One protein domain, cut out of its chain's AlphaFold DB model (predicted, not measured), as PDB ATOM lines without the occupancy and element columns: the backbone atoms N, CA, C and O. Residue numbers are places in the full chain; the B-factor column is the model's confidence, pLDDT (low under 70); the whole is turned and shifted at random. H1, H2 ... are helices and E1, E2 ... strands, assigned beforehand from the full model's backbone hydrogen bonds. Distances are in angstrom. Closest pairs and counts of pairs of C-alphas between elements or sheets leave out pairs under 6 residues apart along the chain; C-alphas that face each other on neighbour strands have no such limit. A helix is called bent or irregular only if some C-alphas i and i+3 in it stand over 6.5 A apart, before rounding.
ATOM      1  N   VAL A  11     355.774 270.151 400.981       89.19
ATOM      2  CA  VAL A  11     354.339 269.871 400.862       89.19
ATOM      3  C   VAL A  11     354.131 268.793 399.798       89.19
ATOM      4  O   VAL A  11     354.567 268.945 398.655       89.19
ATOM      5  N   ARG A  12     353.441 267.706 400.164       90.81
ATOM      6  CA  ARG A  12     353.233 266.522 399.311       90.81
ATOM      7  C   ARG A  12     351.859 266.567 398.653       90.81
ATOM      8  O   ARG A  12     350.847 266.491 399.348       90.81
ATOM      9  N   LEU A  13     351.796 266.610 397.328       90.06
ATOM     10  CA  LEU A  13     350.535 266.608 396.582       90.06
ATOM     11  C   LEU A  13     350.511 265.443 395.593       90.06
ATOM     12  O   LEU A  13     351.385 265.332 394.743       90.06
ATOM     13  N   ASP A  14     349.503 264.582 395.696       89.00
ATOM     14  CA  ASP A  14     349.298 263.476 394.759       89.00
ATOM     15  C   ASP A  14     348.141 263.824 393.816       89.00
ATOM     16  O   ASP A  14     346.977 263.861 394.227       89.00
ATOM     17  N   LEU A  15     348.465 264.131 392.558       87.88
ATOM     18  CA  LEU A  15     347.479 264.514 391.548       87.88
ATOM     19  C   LEU A  15     346.791 263.305 390.912       87.88
ATOM     20  O   LEU A  15     345.705 263.454 390.363       87.88
ATOM     21  N   ARG A  16     347.335 262.096 391.067       83.62
ATOM     22  CA  ARG A  16     346.830 260.890 390.391       83.62
ATOM     23  C   ARG A  16     345.444 260.480 390.880       83.62
ATOM     24  O   ARG A  16     344.609 260.063 390.088       83.62
ATOM     25  N   ALA A  17     345.193 260.637 392.179       75.38
ATOM     26  CA  ALA A  17     343.890 260.384 392.801       75.38
ATOM     27  C   ALA A  17     343.207 261.666 393.323       75.38
ATOM     28  O   ALA A  17     342.047 261.629 393.730       75.38
ATOM     29  N   GLY A  18     343.922 262.799 393.341       76.31
ATOM     30  CA  GLY A  18     343.527 264.010 394.069       76.31
ATOM     31  C   GLY A  18     343.408 265.289 393.237       76.31
ATOM     32  O   GLY A  18     343.064 266.326 393.807       76.31
ATOM     33  N   ALA A  19     343.655 265.262 391.922       81.88
ATOM     34  CA  ALA A  19     343.667 266.476 391.096       81.88
ATOM     35  C   ALA A  19     342.347 267.267 391.125       81.88
ATOM     36  O   ALA A  19     342.366 268.500 391.172       81.88
ATOM     37  N   ALA A  20     341.198 266.582 391.150       80.50
ATOM     38  CA  ALA A  20     339.881 267.225 391.202       80.50
ATOM     39  C   ALA A  20     339.647 268.001 392.513       80.50
ATOM     40  O   ALA A  20     338.977 269.033 392.514       80.50
ATOM     41  N   ALA A  21     340.241 267.549 393.622       82.19
ATOM     42  CA  ALA A  21     340.133 268.217 394.918       82.19
ATOM     43  C   ALA A  21     340.954 269.517 394.990       82.19
ATOM     44  O   ALA A  21     340.736 270.323 395.888       82.19
ATOM     45  N   LEU A  22     341.868 269.746 394.041       86.25
ATOM     46  CA  LEU A  22     342.749 270.916 393.970       86.25
ATOM     47  C   LEU A  22     342.356 271.889 392.845       86.25
ATOM     48  O   LEU A  22     343.176 272.669 392.376       86.25
ATOM     49  N   ALA A  23     341.092 271.864 392.412       85.31
ATOM     50  CA  ALA A  23     340.612 272.642 391.266       85.31
ATOM     51  C   ALA A  23     340.495 274.163 391.508       85.31
ATOM     52  O   ALA A  23     340.207 274.909 390.574       85.31
ATOM     53  N   THR A  24     340.681 274.649 392.742       86.75
ATOM     54  CA  THR A  24     340.578 276.082 393.072       86.75
ATOM     55  C   THR A  24     341.755 276.561 393.928       86.75
ATOM     56  O   THR A  24     342.296 275.776 394.710       86.75
ATOM     57  N   PRO A  25     342.128 277.859 393.864       86.94
ATOM     58  CA  PRO A  25     343.204 278.409 394.694       86.94
ATOM     59  C   PRO A  25     342.970 278.219 396.198       86.94
ATOM     60  O   PRO A  25     343.916 277.989 396.949       86.94
ATOM     61  N   GLN A  26     341.710 278.313 396.640       85.56
ATOM     62  CA  GLN A  26     341.352 278.121 398.043       85.56
ATOM     63  C   GLN A  26     341.553 276.665 398.466       85.56
ATOM     64  O   GLN A  26     342.159 276.423 399.500       85.56
ATOM     65  N   ALA A  27     341.153 275.704 397.628       87.00
ATOM     66  CA  ALA A  27     341.341 274.287 397.926       87.00
ATOM     67  C   ALA A  27     342.826 273.893 398.027       87.00
ATOM     68  O   ALA A  27     343.196 273.092 398.884       87.00
ATOM     69  N   VAL A  28     343.696 274.499 397.207       86.31
ATOM     70  CA  VAL A  28     345.153 274.330 397.336       86.31
ATOM     71  C   VAL A  28     345.642 274.870 398.682       86.31
ATOM     72  O   VAL A  28     346.369 274.171 399.383       86.31
ATOM     73  N   ARG A  29     345.217 276.074 399.090       85.75
ATOM     74  CA  ARG A  29     345.598 276.652 400.393       85.75
ATOM     75  C   ARG A  29     345.103 275.831 401.570       85.75
ATOM     76  O   ARG A  29     345.890 275.554 402.467       85.75
ATOM     77  N   ASP A  30     343.843 275.415 401.548       86.12
ATOM     78  CA  ASP A  30     343.254 274.604 402.612       86.12
ATOM     79  C   ASP A  30     344.008 273.272 402.743       86.12
ATOM     80  O   ASP A  30     344.288 272.820 403.853       86.12
ATOM     81  N   ARG A  31     344.433 272.676 401.618       87.25
ATOM     82  CA  ARG A  31     345.235 271.447 401.617       87.25
ATOM     83  C   ARG A  31     346.641 271.645 402.184       87.25
ATOM     84  O   ARG A  31     347.110 270.783 402.927       87.25
ATOM     85  N   VAL A  32     347.303 272.751 401.842       86.81
ATOM     86  CA  VAL A  32     348.622 273.113 402.389       86.81
ATOM     87  C   VAL A  32     348.522 273.359 403.896       86.81
ATOM     88  O   VAL A  32     349.289 272.781 404.663       86.81
ATOM     89  N   ALA A  33     347.534 274.149 404.325       85.44
ATOM     90  CA  ALA A  33     347.292 274.469 405.727       85.44
ATOM     91  C   ALA A  33     346.966 273.221 406.562       85.44
ATOM     92  O   ALA A  33     347.482 273.071 407.666       85.44
ATOM     93  N   ASP A  34     346.170 272.290 406.031       86.56
ATOM     94  CA  ASP A  34     345.865 271.010 406.681       86.56
ATOM     95  C   ASP A  34     347.119 270.127 406.842       86.56
ATOM     96  O   ASP A  34     347.341 269.551 407.909       86.56
ATOM     97  N   GLN A  35     347.989 270.044 405.825       85.06
ATOM     98  CA  GLN A  35     349.235 269.271 405.926       85.06
ATOM     99  C   GLN A  35     350.234 269.874 406.916       85.06
ATOM    100  O   GLN A  35     350.777 269.150 407.752       85.06
ATOM    101  N   LEU A  36     350.452 271.187 406.855       84.00
ATOM    102  CA  LEU A  36     351.359 271.884 407.768       84.00
ATOM    103  C   LEU A  36     350.814 271.896 409.202       84.00
ATOM    104  O   LEU A  36     351.565 271.659 410.148       84.00
ATOM    105  N   GLY A  37     349.497 272.055 409.361       80.62
ATOM    106  CA  GLY A  37     348.809 271.995 410.649       80.62
ATOM    107  C   GLY A  37     348.948 270.638 411.341       80.62
ATOM    108  O   GLY A  37     349.190 270.590 412.545       80.62
ATOM    109  N   ARG A  38     348.892 269.526 410.591       80.81
ATOM    110  CA  ARG A  38     349.174 268.179 411.135       80.81
ATOM    111  C   ARG A  38     350.628 267.994 411.557       80.81
ATOM    112  O   ARG A  38     350.886 267.242 412.491       80.81
ATOM    113  N   ALA A  39     351.558 268.665 410.884       74.56
ATOM    114  CA  ALA A  39     352.977 268.650 411.227       74.56
ATOM    115  C   ALA A  39     353.345 269.658 412.335       74.56
ATOM    116  O   ALA A  39     354.483 269.660 412.798       74.56
ATOM    117  N   GLY A  40     352.404 270.507 412.771       76.69
ATOM    118  CA  GLY A  40     352.648 271.566 413.754       76.69
ATOM    119  C   GLY A  40     353.571 272.678 413.243       76.69
ATOM    120  O   GLY A  40     354.221 273.344 414.049       76.69
ATOM    121  N   LEU A  41     353.657 272.861 411.923       79.19
ATOM    122  CA  LEU A  41     354.568 273.805 411.276       79.19
ATOM    123  C   LEU A  41     353.814 275.039 410.749       79.19
ATOM    124  O   LEU A  41     352.667 274.913 410.314       79.19
ATOM    125  N   PRO A  42     354.433 276.234 410.785       77.88
ATOM    126  CA  PRO A  42     353.872 277.430 410.163       77.88
ATOM    127  C   PRO A  42     353.918 277.343 408.628       77.88
ATOM    128  O   PRO A  42     354.600 276.491 408.057       77.88
ATOM    129  N   GLU A  43     353.203 278.248 407.957       75.06
ATOM    130  CA  GLU A  43     353.287 278.401 406.500       75.06
ATOM    131  C   GLU A  43     354.710 278.847 406.103       75.06
ATOM    132  O   GLU A  43     355.205 279.827 406.664       75.06
ATOM    133  N   PRO A  44     355.407 278.119 405.208       76.00
ATOM    134  CA  PRO A  44     356.799 278.405 404.885       76.00
ATOM    135  C   PRO A  44     356.929 279.650 404.004       76.00
ATOM    136  O   PRO A  44     356.175 279.827 403.046       76.00
ATOM    137  N   ASP A  45     357.964 280.457 404.256       76.56
ATOM    138  CA  ASP A  45     358.293 281.612 403.410       76.56
ATOM    139  C   ASP A  45     358.651 281.186 401.974       76.56
ATOM    140  O   ASP A  45     358.306 281.881 401.021       76.56
ATOM    141  N   TYR A  46     359.287 280.016 401.804       80.44
ATOM    142  CA  TYR A  46     359.663 279.423 400.512       80.44
ATOM    143  C   TYR A  46     359.000 278.046 400.342       80.44
ATOM    144  O   TYR A  46     359.561 277.038 400.782       80.44
ATOM    145  N   PRO A  47     357.805 277.958 399.733       85.56
ATOM    146  CA  PRO A  47     357.089 276.694 399.629       85.56
ATOM    147  C   PRO A  47     357.785 275.734 398.653       85.56
ATOM    148  O   PRO A  47     358.049 276.067 397.491       85.56
ATOM    149  N   LEU A  48     358.055 274.516 399.135       91.25
ATOM    150  CA  LEU A  48     358.583 273.401 398.353       91.25
ATOM    151  C   LEU A  48     357.449 272.407 398.076       91.25
ATOM    152  O   LEU A  48     356.964 271.755 398.998       91.25
ATOM    153  N   PHE A  49     357.025 272.274 396.821       92.81
ATOM    154  CA  PHE A  49     355.976 271.332 396.423       92.81
ATOM    155  C   PHE A  49     356.576 270.088 395.771       92.81
ATOM    156  O   PHE A  49     357.195 270.176 394.711       92.81
ATOM    157  N   LEU A  50     356.348 268.921 396.376       93.06
ATOM    158  CA  LEU A  50     356.577 267.620 395.752       93.06
ATOM    159  C   LEU A  50     355.249 267.112 395.191       93.06
ATOM    160  O   LEU A  50     354.330 266.794 395.949       93.06
ATOM    161  N   VAL A  51     355.152 267.060 393.865       93.12
ATOM    162  CA  VAL A  51     353.936 266.676 393.146       93.12
ATOM    163  C   VAL A  51     354.132 265.307 392.513       93.12
ATOM    164  O   VAL A  51     354.998 265.152 391.656       93.12
ATOM    165  N   THR A  52     353.327 264.326 392.903       90.94
ATOM    166  CA  THR A  52     353.297 263.015 392.247       90.94
ATOM    167  C   THR A  52     352.203 262.999 391.188       90.94
ATOM    168  O   THR A  52     351.054 263.331 391.484       90.94
ATOM    169  N   ASP A  53     352.551 262.610 389.963       89.38
ATOM    170  CA  ASP A  53     351.621 262.568 388.833       89.38
ATOM    171  C   ASP A  53     351.955 261.427 387.852       89.38
ATOM    172  O   ASP A  53     352.938 260.703 388.024       89.38
ATOM    173  N   THR A  54     351.137 261.254 386.815       85.31
ATOM    174  CA  THR A  54     351.390 260.324 385.707       85.31
ATOM    175  C   THR A  54     351.856 261.059 384.444       85.31
ATOM    176  O   THR A  54     351.576 262.248 384.272       85.31
ATOM    177  N   PRO A  55     352.533 260.370 383.506       81.38
ATOM    178  CA  PRO A  55     352.868 260.924 382.195       81.38
ATOM    179  C   PRO A  55     351.687 261.525 381.415       81.38
ATOM    180  O   PRO A  55     351.881 262.535 380.744       81.38
ATOM    181  N   ALA A  56     350.486 260.939 381.510       79.00
ATOM    182  CA  ALA A  56     349.263 261.498 380.918       79.00
ATOM    183  C   ALA A  56     348.737 262.704 381.722       79.00
ATOM    184  O   ALA A  56     348.364 263.730 381.154       79.00
ATOM    185  N   GLY A  57     348.821 262.622 383.052       82.81
ATOM    186  CA  GLY A  57     348.425 263.685 383.977       82.81
ATOM    187  C   GLY A  57     349.178 265.002 383.789       82.81
ATOM    188  O   GLY A  57     348.625 266.060 384.064       82.81
ATOM    189  N   LEU A  58     350.393 264.984 383.224       84.56
ATOM    190  CA  LEU A  58     351.115 266.217 382.896       84.56
ATOM    191  C   LEU A  58     350.286 267.184 382.047       84.56
ATOM    192  O   LEU A  58     350.256 268.375 382.345       84.56
ATOM    193  N   THR A  59     349.642 266.695 380.987       81.25
ATOM    194  CA  THR A  59     348.798 267.535 380.129       81.25
ATOM    195  C   THR A  59     347.423 267.759 380.740       81.25
ATOM    196  O   THR A  59     346.903 268.872 380.669       81.25
ATOM    197  N   ASP A  60     346.864 266.741 381.392       83.75
ATOM    198  CA  ASP A  60     345.493 266.780 381.907       83.75
ATOM    199  C   ASP A  60     345.356 267.670 383.155       83.75
ATOM    200  O   ASP A  60     344.305 268.266 383.392       83.75
ATOM    201  N   HIS A  61     346.433 267.828 383.933       88.94
ATOM    202  CA  HIS A  61     346.467 268.601 385.177       88.94
ATOM    203  C   HIS A  61     347.116 269.986 385.029       88.94
ATOM    204  O   HIS A  61     347.614 270.561 386.004       88.94
ATOM    205  N   GLN A  62     347.124 270.560 383.818       86.75
ATOM    206  CA  GLN A  62     347.733 271.873 383.565       86.75
ATOM    207  C   GLN A  62     347.205 272.962 384.521       86.75
ATOM    208  O   GLN A  62     347.997 273.741 385.055       86.75
ATOM    209  N   LEU A  63     345.893 272.980 384.781       88.00
ATOM    210  CA  LEU A  63     345.259 273.934 385.695       88.00
ATOM    211  C   LEU A  63     345.820 273.822 387.124       88.00
ATOM    212  O   LEU A  63     346.079 274.833 387.772       88.00
ATOM    213  N   GLN A  64     346.046 272.608 387.627       90.62
ATOM    214  CA  GLN A  64     346.593 272.375 388.963       90.62
ATOM    215  C   GLN A  64     348.043 272.869 389.053       90.62
ATOM    216  O   GLN A  64     348.410 273.518 390.033       90.62
ATOM    217  N   TYR A  65     348.853 272.649 388.014       89.69
ATOM    218  CA  TYR A  65     350.208 273.203 387.950       89.69
ATOM    219  C   TYR A  65     350.215 274.738 387.884       89.69
ATOM    220  O   TYR A  65     351.055 275.370 388.526       89.69
ATOM    221  N   GLU A  66     349.264 275.353 387.170       89.75
ATOM    222  CA  GLU A  66     349.064 276.810 387.162       89.75
ATOM    223  C   GLU A  66     348.758 277.334 388.570       89.75
ATOM    224  O   GLU A  66     349.421 278.261 389.041       89.75
ATOM    225  N   LEU A  67     347.833 276.688 389.286       89.88
ATOM    226  CA  LEU A  67     347.464 277.055 390.655       89.88
ATOM    227  C   LEU A  67     348.625 276.920 391.651       89.88
ATOM    228  O   LEU A  67     348.771 277.775 392.524       89.88
ATOM    229  N   LEU A  68     349.470 275.893 391.509       89.06
ATOM    230  CA  LEU A  68     350.660 275.708 392.348       89.06
ATOM    231  C   LEU A  68     351.752 276.730 392.034       89.06
ATOM    232  O   LEU A  68     352.329 277.315 392.946       89.06
ATOM    233  N   SER A  69     352.005 276.999 390.751       86.12
ATOM    234  CA  SER A  69     352.975 278.022 390.344       86.12
ATOM    235  C   SER A  69     352.557 279.433 390.779       86.12
ATOM    236  O   SER A  69     353.407 280.247 391.129       86.12
ATOM    237  N   GLY A  70     351.247 279.705 390.819       84.75
ATOM    238  CA  GLY A  70     350.650 280.960 391.281       84.75
ATOM    239  C   GLY A  70     350.368 281.026 392.785       84.75
ATOM    240  O   GLY A  70     349.670 281.946 393.229       84.75
ATOM    241  N   TYR A  71     350.863 280.068 393.577       85.44
ATOM    242  CA  TYR A  71     350.675 280.062 395.024       85.44
ATOM    243  C   TYR A  71     351.313 281.311 395.650       85.44
ATOM    244  O   TYR A  71     352.503 281.573 395.478       85.44
ATOM    245  N   ARG A  72     350.506 282.119 396.351       77.00
ATOM    246  CA  ARG A  72     350.961 283.382 396.955       77.00
ATOM    247  C   ARG A  72     351.726 283.107 398.252       77.00
ATOM    248  O   ARG A  72     351.096 283.051 399.301       77.00
ATOM    249  N   ALA A  73     353.048 283.002 398.163       75.50
ATOM    250  CA  ALA A  73     353.967 282.992 399.300       75.50
ATOM    251  C   ALA A  73     354.899 284.220 399.279       75.50
ATOM    252  O   ALA A  73     354.910 284.984 398.311       75.50
ATOM    253  N   VAL A  74     355.645 284.434 400.368       71.56
ATOM    254  CA  VAL A  74     356.604 285.548 400.512       71.56
ATOM    255  C   VAL A  74     357.818 285.358 399.592       71.56
ATOM    256  O   VAL A  74     358.332 286.328 399.034       71.56
ATOM    257  N   GLY A  75     358.259 284.113 399.417       72.12
ATOM    258  CA  GLY A  75     359.396 283.700 398.603       72.12
ATOM    259  C   GLY A  75     359.016 282.935 397.334       72.12
ATOM    260  O   GLY A  75     357.849 282.754 396.989       72.12
ATOM    261  N   GLU A  76     360.041 282.498 396.603       81.62
ATOM    262  CA  GLU A  76     359.891 281.827 395.311       81.62
ATOM    263  C   GLU A  76     359.395 280.377 395.467       81.62
ATOM    264  O   GLU A  76     360.016 279.569 396.163       81.62
ATOM    265  N   THR A  77     358.301 280.033 394.781       86.44
ATOM    266  CA  THR A  77     357.730 278.680 394.780       86.44
ATOM    267  C   THR A  77     358.575 277.712 393.954       86.44
ATOM    268  O   THR A  77     358.852 277.958 392.775       86.44
ATOM    269  N   ARG A  78     358.945 276.571 394.549       91.06
ATOM    270  CA  ARG A  78     359.718 275.508 393.885       91.06
ATOM    271  C   ARG A  78     358.888 274.238 393.768       91.06
ATOM    272  O   ARG A  78     358.281 273.810 394.746       91.06
ATOM    273  N   ILE A  79     358.880 273.625 392.584       92.50
ATOM    274  CA  ILE A  79     358.046 272.447 392.296       92.50
ATOM    275  C   ILE A  79     358.922 271.317 391.755       92.50
ATOM    276  O   ILE A  79     359.600 271.476 390.742       92.50
ATOM    277  N   LEU A  80     358.880 270.157 392.400       92.69
ATOM    278  CA  LEU A  80     359.470 268.923 391.892       92.69
ATOM    279  C   LEU A  80     358.339 267.969 391.515       92.69
ATOM    280  O   LEU A  80     357.557 267.571 392.375       92.69
ATOM    281  N   VAL A  81     358.252 267.613 390.234       92.31
ATOM    282  CA  VAL A  81     357.243 266.679 389.725       92.31
ATOM    283  C   VAL A  81     357.858 265.290 389.604       92.31
ATOM    284  O   VAL A  81     358.796 265.093 388.831       92.31
ATOM    285  N   LEU A  82     357.330 264.333 390.360       89.81
ATOM    286  CA  LEU A  82     357.661 262.916 390.279       89.81
ATOM    287  C   LEU A  82     356.625 262.214 389.396       89.81
ATOM    288  O   LEU A  82     355.482 262.019 389.809       89.81
ATOM    289  N   LEU A  83     357.023 261.829 388.184       87.50
ATOM    290  CA  LEU A  83     356.175 261.045 387.290       87.50
ATOM    291  C   LEU A  83     356.344 259.552 387.537       87.50
ATOM    292  O   LEU A  83     357.469 259.040 387.513       87.50
ATOM    293  N   VAL A  84     355.216 258.862 387.667       82.00
ATOM    294  CA  VAL A  84     355.130 257.411 387.855       82.00
ATOM    295  C   VAL A  84     354.269 256.806 386.749       82.00
ATOM    296  O   VAL A  84     353.225 257.352 386.394       82.00
ATOM    297  N   GLY A  85     354.714 255.682 386.191       71.50
ATOM    298  CA  GLY A  85     353.985 254.923 385.178       71.50
ATOM    299  C   GLY A  85     354.667 254.861 383.810       71.50
ATOM    300  O   GLY A  85     355.723 255.459 383.563       71.50
ATOM    301  N   SER A  86     354.041 254.079 382.927       65.50
ATOM    302  CA  SER A  86     354.505 253.760 381.575       65.50
ATOM    303  C   SER A  86     354.599 254.986 380.663       65.50
ATOM    304  O   SER A  86     353.951 256.005 380.890       65.50
ATOM    305  N   SER A  87     355.382 254.871 379.585       62.00
ATOM    306  CA  SER A  87     355.456 255.906 378.544       62.00
ATOM    307  C   SER A  87     354.061 256.235 377.988       62.00
ATOM    308  O   SER A  87     353.268 255.309 377.789       62.00
ATOM    309  N   PRO A  88     353.772 257.507 377.646       57.81
ATOM    310  CA  PRO A  88     352.587 257.855 376.864       57.81
ATOM    311  C   PRO A  88     352.493 256.972 375.607       57.81
ATOM    312  O   PRO A  88     353.512 256.741 374.947       57.81
ATOM    313  N   GLY A  89     351.300 256.439 375.313       52.12
ATOM    314  CA  GLY A  89     351.047 255.530 374.181       52.12
ATOM    315  C   GLY A  89     351.301 254.035 374.443       52.12
ATOM    316  O   GLY A  89     351.161 253.230 373.529       52.12
ATOM    317  N   LEU A 104     357.143 262.779 376.116       72.50
ATOM    318  CA  LEU A 104     356.607 263.475 377.285       72.50
ATOM    319  C   LEU A 104     356.418 264.954 376.946       72.50
ATOM    320  O   LEU A 104     357.387 265.683 376.723       72.50
ATOM    321  N   VAL A 105     355.167 265.403 376.917       76.19
ATOM    322  CA  VAL A 105     354.836 266.808 376.679       76.19
ATOM    323  C   VAL A 105     354.821 267.538 378.015       76.19
ATOM    324  O   VAL A 105     353.960 267.311 378.856       76.19
ATOM    325  N   ARG A 106     355.788 268.439 378.208       80.12
ATOM    326  CA  ARG A 106     355.870 269.272 379.410       80.12
ATOM    327  C   ARG A 106     355.024 270.547 379.254       80.12
ATOM    328  O   ARG A 106     355.337 271.348 378.354       80.12
ATOM    329  N   PRO A 107     354.040 270.782 380.145       82.56
ATOM    330  CA  PRO A 107     353.285 272.032 380.220       82.56
ATOM    331  C   PRO A 107     354.197 273.246 380.353       82.56
ATOM    332  O   PRO A 107     355.264 273.173 380.963       82.56
ATOM    333  N   THR A 108     353.773 274.384 379.808       81.75
ATOM    334  CA  THR A 108     354.528 275.647 379.858       81.75
ATOM    335  C   THR A 108     354.796 276.118 381.286       81.75
ATOM    336  O   THR A 108     355.892 276.599 381.564       81.75
ATOM    337  N   THR A 109     353.854 275.906 382.203       80.50
ATOM    338  CA  THR A 109     353.977 276.237 383.634       80.50
ATOM    339  C   THR A 109     355.087 275.483 384.339       80.50
ATOM    340  O   THR A 109     355.752 276.024 385.218       80.50
ATOM    341  N   LEU A 110     355.357 274.256 383.900       83.62
ATOM    342  CA  LEU A 110     356.435 273.457 384.445       83.62
ATOM    343  C   LEU A 110     357.787 273.792 383.835       83.62
ATOM    344  O   LEU A 110     358.730 273.150 384.270       83.62
ATOM    345  N   ARG A 111     357.923 274.746 382.895       83.12
ATOM    346  CA  ARG A 111     359.199 275.148 382.246       83.12
ATOM    347  C   ARG A 111     359.995 276.227 382.984       83.12
ATOM    348  O   ARG A 111     361.045 276.639 382.494       83.12
ATOM    349  N   ALA A 112     359.513 276.694 384.132       81.81
ATOM    350  CA  ALA A 112     360.222 277.681 384.937       81.81
ATOM    351  C   ALA A 112     361.560 277.135 385.475       81.81
ATOM    352  O   ALA A 112     361.799 275.933 385.554       81.81
ATOM    353  N   SER A 113     362.463 278.035 385.875       79.19
ATOM    354  CA  SER A 113     363.772 277.627 386.411       79.19
ATOM    355  C   SER A 113     363.699 277.034 387.829       79.19
ATOM    356  O   SER A 113     364.676 276.464 388.309       79.19
ATOM    357  N   THR A 114     362.542 277.156 388.480       84.31
ATOM    358  CA  THR A 114     362.228 276.648 389.824       84.31
ATOM    359  C   THR A 114     361.531 275.297 389.809       84.31
ATOM    360  O   THR A 114     361.177 274.775 390.869       84.31
ATOM    361  N   THR A 115     361.320 274.733 388.619       88.88
ATOM    362  CA  THR A 115     360.588 273.489 388.432       88.88
ATOM    363  C   THR A 115     361.481 272.411 387.826       88.88
ATOM    364  O   THR A 115     362.217 272.642 386.863       88.88
ATOM    365  N   GLY A 116     361.427 271.216 388.408       89.75
ATOM    366  CA  GLY A 116     362.175 270.043 387.962       89.75
ATOM    367  C   GLY A 116     361.247 268.856 387.772       89.75
ATOM    368  O   GLY A 116     360.243 268.736 388.473       89.75
ATOM    369  N   LEU A 117     361.578 267.982 386.825       89.75
ATOM    370  CA  LEU A 117     360.793 266.783 386.552       89.75
ATOM    371  C   LEU A 117     361.661 265.532 386.662       89.75
ATOM    372  O   LEU A 117     362.713 265.438 386.031       89.75
ATOM    373  N   VAL A 118     361.202 264.565 387.451       88.38
ATOM    374  CA  VAL A 118     361.829 263.254 387.616       88.38
ATOM    375  C   VAL A 118     360.843 262.201 387.153       88.38
ATOM    376  O   VAL A 118     359.805 262.005 387.774       88.38
ATOM    377  N   TRP A 119     361.167 261.499 386.074       85.38
ATOM    378  CA  TRP A 119     360.388 260.354 385.631       85.38
ATOM    379  C   TRP A 119     360.992 259.062 386.178       85.38
ATOM    380  O   TRP A 119     362.042 258.599 385.725       85.38
ATOM    381  N   ALA A 120     360.320 258.495 387.182       76.19
ATOM    382  CA  ALA A 120     360.697 257.231 387.806       76.19
ATOM    383  C   ALA A 120     360.336 256.010 386.940       76.19
ATOM    384  O   ALA A 120     360.843 254.921 387.188       76.19
ATOM    385  N   GLY A 121     359.519 256.199 385.898       71.12
ATOM    386  CA  GLY A 121     359.064 255.122 385.027       71.12
ATOM    387  C   GLY A 121     358.044 254.213 385.707       71.12
ATOM    388  O   GLY A 121     357.345 254.606 386.641       71.12
ATOM    389  N   ASP A 122     357.954 252.992 385.198       64.12
ATOM    390  CA  ASP A 122     357.154 251.916 385.768       64.12
ATOM    391  C   ASP A 122     357.900 251.280 386.949       64.12
ATOM    392  O   ASP A 122     358.976 250.705 386.769       64.12
ATOM    393  N   LEU A 123     357.325 251.361 388.153       60.12
ATOM    394  CA  LEU A 123     357.969 250.875 389.377       60.12
ATOM    395  C   LEU A 123     358.103 249.339 389.414       60.12
ATOM    396  O   LEU A 123     358.833 248.812 390.253       60.12
ATOM    397  N   ARG A 124     357.505 248.606 388.456       54.59
ATOM    398  CA  ARG A 124     357.711 247.154 388.263       54.59
ATOM    399  C   ARG A 124     359.143 246.772 387.887       54.59
ATOM    400  O   ARG A 124     359.460 245.583 387.880       54.59
ATOM    401  N   SER A 125     360.027 247.719 387.563       42.09
ATOM    402  CA  SER A 125     361.420 247.428 387.185       42.09
ATOM    403  C   SER A 125     362.266 246.785 388.298       42.09
ATOM    404  O   SER A 125     363.369 246.319 388.026       42.09
ATOM    405  N   ALA A 126     361.756 246.695 389.531       42.00
ATOM    406  CA  ALA A 126     362.320 245.867 390.598       42.00
ATOM    407  C   ALA A 126     361.619 244.492 390.668       42.00
ATOM    408  O   ALA A 126     360.993 244.153 391.668       42.00
ATOM    409  N   ARG A 127     361.692 243.683 389.599       45.50
ATOM    410  CA  ARG A 127     361.200 242.294 389.628       45.50
ATOM    411  C   ARG A 127     362.099 241.426 390.515       45.50
ATOM    412  O   ARG A 127     363.071 240.839 390.043       45.50
ATOM    413  N   THR A 128     361.735 241.267 391.781       37.19
ATOM    414  CA  THR A 128     361.905 239.970 392.439       37.19
ATOM    415  C   THR A 128     360.730 239.091 392.004       37.19
ATOM    416  O   THR A 128     359.587 239.533 391.968       37.19
ATOM    417  N   ALA A 129     361.011 237.858 391.590       43.56
ATOM    418  CA  ALA A 129     360.085 236.917 390.956       43.56
ATOM    419  C   ALA A 129     358.849 236.516 391.795       43.56
ATOM    420  O   ALA A 129     358.075 235.678 391.346       43.56
ATOM    421  N   LEU A 130     358.649 237.091 392.984       44.75
ATOM    422  CA  LEU A 130     357.639 236.644 393.942       44.75
ATOM    423  C   LEU A 130     356.425 237.575 394.070       44.75
ATOM    424  O   LEU A 130     355.376 237.091 394.472       44.75
ATOM    425  N   ASP A 131     356.494 238.840 393.635       48.69
ATOM    426  CA  ASP A 131     355.348 239.754 393.739       48.69
ATOM    427  C   ASP A 131     354.926 240.324 392.375       48.69
ATOM    428  O   ASP A 131     355.635 241.113 391.746       48.69
ATOM    429  N   ARG A 132     353.704 239.997 391.936       51.22
ATOM    430  CA  ARG A 132     353.010 240.744 390.872       51.22
ATOM    431  C   ARG A 132     352.461 242.048 391.453       51.22
ATOM    432  O   ARG A 132     351.266 242.146 391.712       51.22
ATOM    433  N   ARG A 133     353.325 243.039 391.686       53.84
ATOM    434  CA  ARG A 133     352.872 244.373 392.108       53.84
ATOM    435  C   ARG A 133     352.325 245.169 390.926       53.84
ATOM    436  O   ARG A 133     352.766 244.997 389.784       53.84
ATOM    437  N   GLU A 134     351.355 246.032 391.206       58.06
ATOM    438  CA  GLU A 134     350.815 246.962 390.217       58.06
ATOM    439  C   GLU A 134     351.903 247.963 389.754       58.06
ATOM    440  O   GLU A 134     352.847 248.229 390.502       58.06
ATOM    441  N   PRO A 135     351.801 248.528 388.530       54.56
ATOM    442  CA  PRO A 135     352.726 249.548 387.994       54.56
ATOM    443  C   PRO A 135     352.944 250.760 388.907       54.56
ATOM    444  O   PRO A 135     353.935 251.481 388.778       54.56
ATOM    445  N   ASP A 136     351.994 250.964 389.814       59.09
ATOM    446  CA  ASP A 136     351.913 252.059 390.758       59.09
ATOM    447  C   ASP A 136     351.809 251.548 392.206       59.09
ATOM    448  O   ASP A 136     350.919 251.932 392.964       59.09
ATOM    449  N   ASP A 137     352.688 250.612 392.580       67.31
ATOM    450  CA  ASP A 137     352.731 250.076 393.942       67.31
ATOM    451  C   ASP A 137     352.908 251.207 394.977       67.31
ATOM    452  O   ASP A 137     353.982 251.830 395.037       67.31
ATOM    453  N   PRO A 138     351.902 251.464 395.835       68.56
ATOM    454  CA  PRO A 138     351.936 252.582 396.768       68.56
ATOM    455  C   PRO A 138     353.066 252.446 397.794       68.56
ATOM    456  O   PRO A 138     353.588 253.462 398.256       68.56
ATOM    457  N   ALA A 139     353.489 251.219 398.126       70.69
ATOM    458  CA  ALA A 139     354.576 250.975 399.075       70.69
ATOM    459  C   ALA A 139     355.951 251.360 398.500       70.69
ATOM    460  O   ALA A 139     356.742 252.028 399.166       70.69
ATOM    461  N   SER A 140     356.226 250.989 397.248       69.75
ATOM    462  CA  SER A 140     357.484 251.329 396.565       69.75
ATOM    463  C   SER A 140     357.603 252.829 396.301       69.75
ATOM    464  O   SER A 140     358.667 253.430 396.471       69.75
ATOM    465  N   LEU A 141     356.488 253.458 395.936       78.00
ATOM    466  CA  LEU A 141     356.424 254.898 395.761       78.00
ATOM    467  C   LEU A 141     356.604 255.660 397.078       78.00
ATOM    468  O   LEU A 141     357.250 256.707 397.078       78.00
ATOM    469  N   ALA A 142     356.065 255.146 398.190       80.00
ATOM    470  CA  ALA A 142     356.185 255.792 399.494       80.00
ATOM    471  C   ALA A 142     357.650 256.059 399.861       80.00
ATOM    472  O   ALA A 142     357.964 257.167 400.276       80.00
ATOM    473  N   VAL A 143     358.562 255.118 399.589       80.12
ATOM    474  CA  VAL A 143     360.004 255.285 399.857       80.12
ATOM    475  C   VAL A 143     360.609 256.447 399.060       80.12
ATOM    476  O   VAL A 143     361.351 257.260 399.611       80.12
ATOM    477  N   LEU A 144     360.290 256.548 397.764       81.06
ATOM    478  CA  LEU A 144     360.778 257.637 396.908       81.06
ATOM    479  C   LEU A 144     360.195 258.986 397.327       81.06
ATOM    480  O   LEU A 144     360.917 259.983 397.387       81.06
ATOM    481  N   VAL A 145     358.898 259.018 397.630       86.31
ATOM    482  CA  VAL A 145     358.222 260.231 398.091       86.31
ATOM    483  C   VAL A 145     358.775 260.663 399.446       86.31
ATOM    484  O   VAL A 145     359.045 261.845 399.619       86.31
ATOM    485  N   ASP A 146     359.000 259.746 400.384       87.31
ATOM    486  CA  ASP A 146     359.548 260.053 401.707       87.31
ATOM    487  C   ASP A 146     360.988 260.579 401.609       87.31
ATOM    488  O   ASP A 146     361.319 261.575 402.250       87.31
ATOM    489  N   LEU A 147     361.820 260.000 400.733       87.75
ATOM    490  CA  LEU A 147     363.174 260.493 400.470       87.75
ATOM    491  C   LEU A 147     363.168 261.914 399.883       87.75
ATOM    492  O   LEU A 147     363.911 262.779 400.343       87.75
ATOM    493  N   LEU A 148     362.328 262.165 398.874       89.25
ATOM    494  CA  LEU A 148     362.201 263.481 398.235       89.25
ATOM    495  C   LEU A 148     361.455 264.503 399.104       89.25
ATOM    496  O   LEU A 148     361.503 265.695 398.813       89.25
ATOM    497  N   SER A 149     360.781 264.056 400.165       88.25
ATOM    498  CA  SER A 149     360.150 264.934 401.153       88.25
ATOM    499  C   SER A 149     361.163 265.531 402.137       88.25
ATOM    500  O   SER A 149     360.817 266.454 402.871       88.25
ATOM    501  N   VAL A 150     362.413 265.048 402.152       89.19
ATOM    502  CA  VAL A 150     363.497 265.662 402.928       89.19
ATOM    503  C   VAL A 150     363.951 266.954 402.225       89.19
ATOM    504  O   VAL A 150     364.411 266.874 401.082       89.19
ATOM    505  N   PRO A 151     363.880 268.135 402.871       88.38
ATOM    506  CA  PRO A 151     364.149 269.432 402.233       88.38
ATOM    507  C   PRO A 151     365.528 269.529 401.567       88.38
ATOM    508  O   PRO A 151     365.624 269.956 400.416       88.38
ATOM    509  N   ASP A 152     366.582 269.060 402.239       86.44
ATOM    510  CA  ASP A 152     367.948 269.065 401.698       86.44
ATOM    511  C   ASP A 152     368.065 268.218 400.428       86.44
ATOM    512  O   ASP A 152     368.713 268.610 399.453       86.44
ATOM    513  N   VAL A 153     367.399 267.058 400.414       89.19
ATOM    514  CA  VAL A 153     367.377 266.154 399.260       89.19
ATOM    515  C   VAL A 153     366.580 266.783 398.124       89.19
ATOM    516  O   VAL A 153     367.064 266.808 396.994       89.19
ATOM    517  N   PHE A 154     365.407 267.349 398.416       91.81
ATOM    518  CA  PHE A 154     364.577 268.060 397.445       91.81
ATOM    519  C   PHE A 154     365.364 269.168 396.740       91.81
ATOM    520  O   PHE A 154     365.437 269.203 395.509       91.81
ATOM    521  N   VAL A 155     365.990 270.061 397.518       90.25
ATOM    522  CA  VAL A 155     366.754 271.197 396.988       90.25
ATOM    523  C   VAL A 155     367.937 270.696 396.170       90.25
ATOM    524  O   VAL A 155     368.139 271.154 395.044       90.25
ATOM    525  N   ARG A 156     368.672 269.700 396.674       90.69
ATOM    526  CA  ARG A 156     369.819 269.128 395.966       90.69
ATOM    527  C   ARG A 156     369.428 268.463 394.647       90.69
ATOM    528  O   ARG A 156     370.149 268.602 393.657       90.69
ATOM    529  N   VAL A 157     368.311 267.739 394.619       90.19
ATOM    530  CA  VAL A 157     367.776 267.123 393.397       90.19
ATOM    531  C   VAL A 157     367.396 268.210 392.400       90.19
ATOM    532  O   VAL A 157     367.846 268.154 391.259       90.19
ATOM    533  N   LEU A 158     366.662 269.237 392.828       90.00
ATOM    534  CA  LEU A 158     366.259 270.340 391.960       90.00
ATOM    535  C   LEU A 158     367.469 271.103 391.389       90.00
ATOM    536  O   LEU A 158     367.513 271.381 390.192       90.00
ATOM    537  N   GLU A 159     368.492 271.386 392.199       89.50
ATOM    538  CA  GLU A 159     369.753 271.988 391.740       89.50
ATOM    539  C   GLU A 159     370.478 271.132 390.699       89.50
ATOM    540  O   GLU A 159     371.055 271.661 389.748       89.50
ATOM    541  N   ASN A 160     370.475 269.809 390.871       88.31
ATOM    542  CA  ASN A 160     371.093 268.898 389.916       88.31
ATOM    543  C   ASN A 160     370.282 268.790 388.624       88.31
ATOM    544  O   ASN A 160     370.879 268.772 387.550       88.31
ATOM    545  N   LEU A 161     368.949 268.795 388.708       88.44
ATOM    546  CA  LEU A 161     368.076 268.825 387.537       88.44
ATOM    547  C   LEU A 161     368.310 270.085 386.709       88.44
ATOM    548  O   LEU A 161     368.442 269.974 385.500       88.44
ATOM    549  N   ARG A 162     368.471 271.259 387.329       85.62
ATOM    550  CA  ARG A 162     368.741 272.524 386.610       85.62
ATOM    551  C   ARG A 162     370.016 272.506 385.761       85.62
ATOM    552  O   ARG A 162     370.163 273.344 384.877       85.62
ATOM    553  N   LYS A 163     370.950 271.586 386.028       85.94
ATOM    554  CA  LYS A 163     372.164 271.393 385.214       85.94
ATOM    555  C   LYS A 163     371.890 270.586 383.942       85.94
ATOM    556  O   LYS A 163     372.734 270.568 383.051       85.94
ATOM    557  N   LEU A 164     370.754 269.894 383.876       81.69
ATOM    558  CA  LEU A 164     370.327 269.101 382.731       81.69
ATOM    559  C   LEU A 164     369.542 269.969 381.738       81.69
ATOM    560  O   LEU A 164     368.842 270.900 382.153       81.69
ATOM    561  N   PRO A 165     369.611 269.659 380.431       71.69
ATOM    562  CA  PRO A 165     368.736 270.281 379.447       71.69
ATOM    563  C   PRO A 165     367.275 270.059 379.853       71.69
ATOM    564  O   PRO A 165     366.877 268.963 380.244       71.69
ATOM    565  N   ASP A 166     366.499 271.140 379.825       76.19
ATOM    566  CA  ASP A 166     365.091 271.174 380.217       76.19
ATOM    567  C   ASP A 166     364.781 270.783 381.679       76.19
ATOM    568  O   ASP A 166     363.613 270.655 382.022       76.19
ATOM    569  N   SER A 167     365.749 270.644 382.590       83.31
ATOM    570  CA  SER A 167     365.490 270.263 383.997       83.31
ATOM    571  C   SER A 167     364.704 268.953 384.185       83.31
ATOM    572  O   SER A 167     363.978 268.793 385.172       83.31
ATOM    573  N   VAL A 168     364.832 268.021 383.236       83.25
ATOM    574  CA  VAL A 168     364.173 266.707 383.260       83.25
ATOM    575  C   VAL A 168     365.211 265.607 383.472       83.25
ATOM    576  O   VAL A 168     366.207 265.546 382.755       83.25
ATOM    577  N   ALA A 169     364.962 264.697 384.414       83.38
ATOM    578  CA  ALA A 169     365.697 263.441 384.533       83.38
ATOM    579  C   ALA A 169     364.750 262.251 384.403       83.38
ATOM    580  O   ALA A 169     363.655 262.249 384.958       83.38
ATOM    581  N   ALA A 170     365.210 261.209 383.715       75.50
ATOM    582  CA  ALA A 170     364.476 259.961 383.551       75.50
ATOM    583  C   ALA A 170     365.311 258.778 384.082       75.50
ATOM    584  O   ALA A 170     365.701 257.901 383.310       75.50
ATOM    585  N   PRO A 171     365.659 258.760 385.387       62.59
ATOM    586  CA  PRO A 171     366.537 257.736 385.957       62.59
ATOM    587  C   PRO A 171     365.966 256.314 385.827       62.59
ATOM    588  O   PRO A 171     366.733 255.355 385.830       62.59
ATOM    589  N   GLY A 172     364.640 256.177 385.689       55.03
ATOM    590  CA  GLY A 172     363.956 254.893 385.507       55.03
ATOM    591  C   GLY A 172     363.761 254.451 384.051       55.03
ATOM    592  O   GLY A 172     363.292 253.340 383.814       55.03
ATOM    593  N   VAL A 173     364.107 255.271 383.050       52.50
ATOM    594  CA  VAL A 173     363.878 254.921 381.637       52.50
ATOM    595  C   VAL A 173     365.056 254.125 381.095       52.50
ATOM    596  O   VAL A 173     366.019 254.667 380.551       52.50
ATOM    597  N   ARG A 174     364.967 252.801 381.195       52.41
ATOM    598  CA  ARG A 174     365.872 251.894 380.487       52.41
ATOM    599  C   ARG A 174     365.338 251.656 379.074       52.41
ATOM    600  O   ARG A 174     364.663 250.666 378.817       52.41
ATOM    601  N   LEU A 175     365.635 252.590 378.163       44.69
ATOM    602  CA  LEU A 175     365.178 252.595 376.759       44.69
ATOM    603  C   LEU A 175     365.359 251.245 376.034       44.69
ATOM    604  O   LEU A 175     364.538 250.895 375.199       44.69
ATOM    605  N   LEU A 176     366.395 250.474 376.380       39.03
ATOM    606  CA  LEU A 176     366.689 249.163 375.782       39.03
ATOM    607  C   LEU A 176     365.890 247.999 376.391       39.03
ATOM    608  O   LEU A 176     365.746 246.962 375.754       39.03
ATOM    609  N   GLU A 177     365.372 248.134 377.614       46.09
ATOM    610  CA  GLU A 177     364.602 247.062 378.253       46.09
ATOM    611  C   GLU A 177     363.183 246.969 377.692       46.09
ATOM    612  O   GLU A 177     362.631 245.871 377.663       46.09
ATOM    613  N   GLN A 178     362.608 248.077 377.207       46.59
ATOM    614  CA  GLN A 178     361.237 248.115 376.684       46.59
ATOM    615  C   GLN A 178     361.059 247.403 375.333       46.59
ATOM    616  O   GLN A 178     359.951 246.962 375.046       46.59
ATOM    617  N   ASP A 179     362.133 247.226 374.555       47.44
ATOM    618  CA  ASP A 179     362.090 246.565 373.239       47.44
ATOM    619  C   ASP A 179     362.466 245.067 373.297       47.44
ATOM    620  O   ASP A 179     362.381 244.356 372.295       47.44
ATOM    621  N   LEU A 180     362.887 244.558 374.465       49.31
ATOM    622  CA  LEU A 180     363.270 243.155 374.642       49.31
ATOM    623  C   LEU A 180     362.066 242.285 375.051       49.31
ATOM    624  O   LEU A 180     361.381 242.634 376.020       49.31
TER     625      LEU A 180
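This is residues 11 to 89 and 104 to 180 of the 665 residues of an uncharacterized protein of Streptomyces sp. W007 (UniProt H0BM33). A sheet of four parallel strands forms the core, with H7 crossing one face, H6 running along the strands on that same face, and H1 on the opposite face. H2, H4 and H5 graze the sheet, and the unnamed residues 122 to 137 and 162 to 180 reach as far as 29 A from the mean of the C-alphas. The printed part has 156 residues, with seven named helices and four named strands in the order E1 H1 H2 E2 H3 H4 E3 H5 E4 H6 H7; the sheet's order is E1 E2 E3 E4, and the class is mixed, helices and strands. The whole is compact, with a radius of gyration of the C-alphas of 15.8 A, and spans 50 by 33 by 30 A, only just elongated.

E1, residues 11 to 14, begins at C-alpha 11 (354.339, 269.871, 400.862). H1 is residues 15 to 22 and is irregular, with C-alphas 17 and 20 8.1 A apart. H2, residues 25 to 39, is 21.5 A long. E2 is residues 48 to 53, 16.0 A; H3 is residues 57 to 60 and H4 residues 62 to 69. E3, residues 78 to 84, is 19.6 A long. H5 is residues 108 to 111; E4, residues 115 to 121, is 18.7 A long. H6, residues 138 to 148, and H7, residues 151 to 161, measure 15.0 A and 15.2 A; H7 ends at C-alpha 161 (368.076, 268.825, 387.537).

N 13 and O 50 are 2.9 A apart between E1 and E2, N 82 and O 51 2.8 A between E2 and E3, and N 118 and O 81 2.8 A between E3 and E4, within hydrogen-bond range. E1, H1 H2, E2 and E2, H3 H4, E3 are strand-helix-strand units, two parallel neighbour strands with helices between, with right-handed crossovers. H1 has a height over the sheet of 5.7 A; its closest C-alphas to E2 are Arg 16 and Asp 53, 5.3 A. H7, at a height of 9.1 A, runs across the strands, at 81 degrees to E3 on the local plane; C-alphas Gly 116 of E4 and Leu 158 are its closest to that strand, 5.7 A. H6 runs along the strands, at 23 degrees to E2 on the local plane. H4 touches H5, closest C-alphas Glu 66 and Thr 109, 6.1 A. H3 is only just not on the sheet, with 4 pairs of C-alphas within 10 A. Every O i to N i+4 pair is within range in H2, H4 and H7, but 5 of 7 in H6 and 1 of 4 in H1, which has 2 of 5 O i to N i+3 pairs within range; H3 and H5 are too short for an O i to N i+4 pair.

The C-alphas of Pro 42 and Leu 180 are the two farthest apart, 50.2 A. Residues 90 to 103 are not printed, and C-alphas 89 and 104 are 10.2 A apart across the cut. The link from E4 to H6 is long, 16 residues. The mean pLDDT of the printed part is 77.8, with residues 86 to 89, 122 to 138, 140 and 171 to 180 under 70.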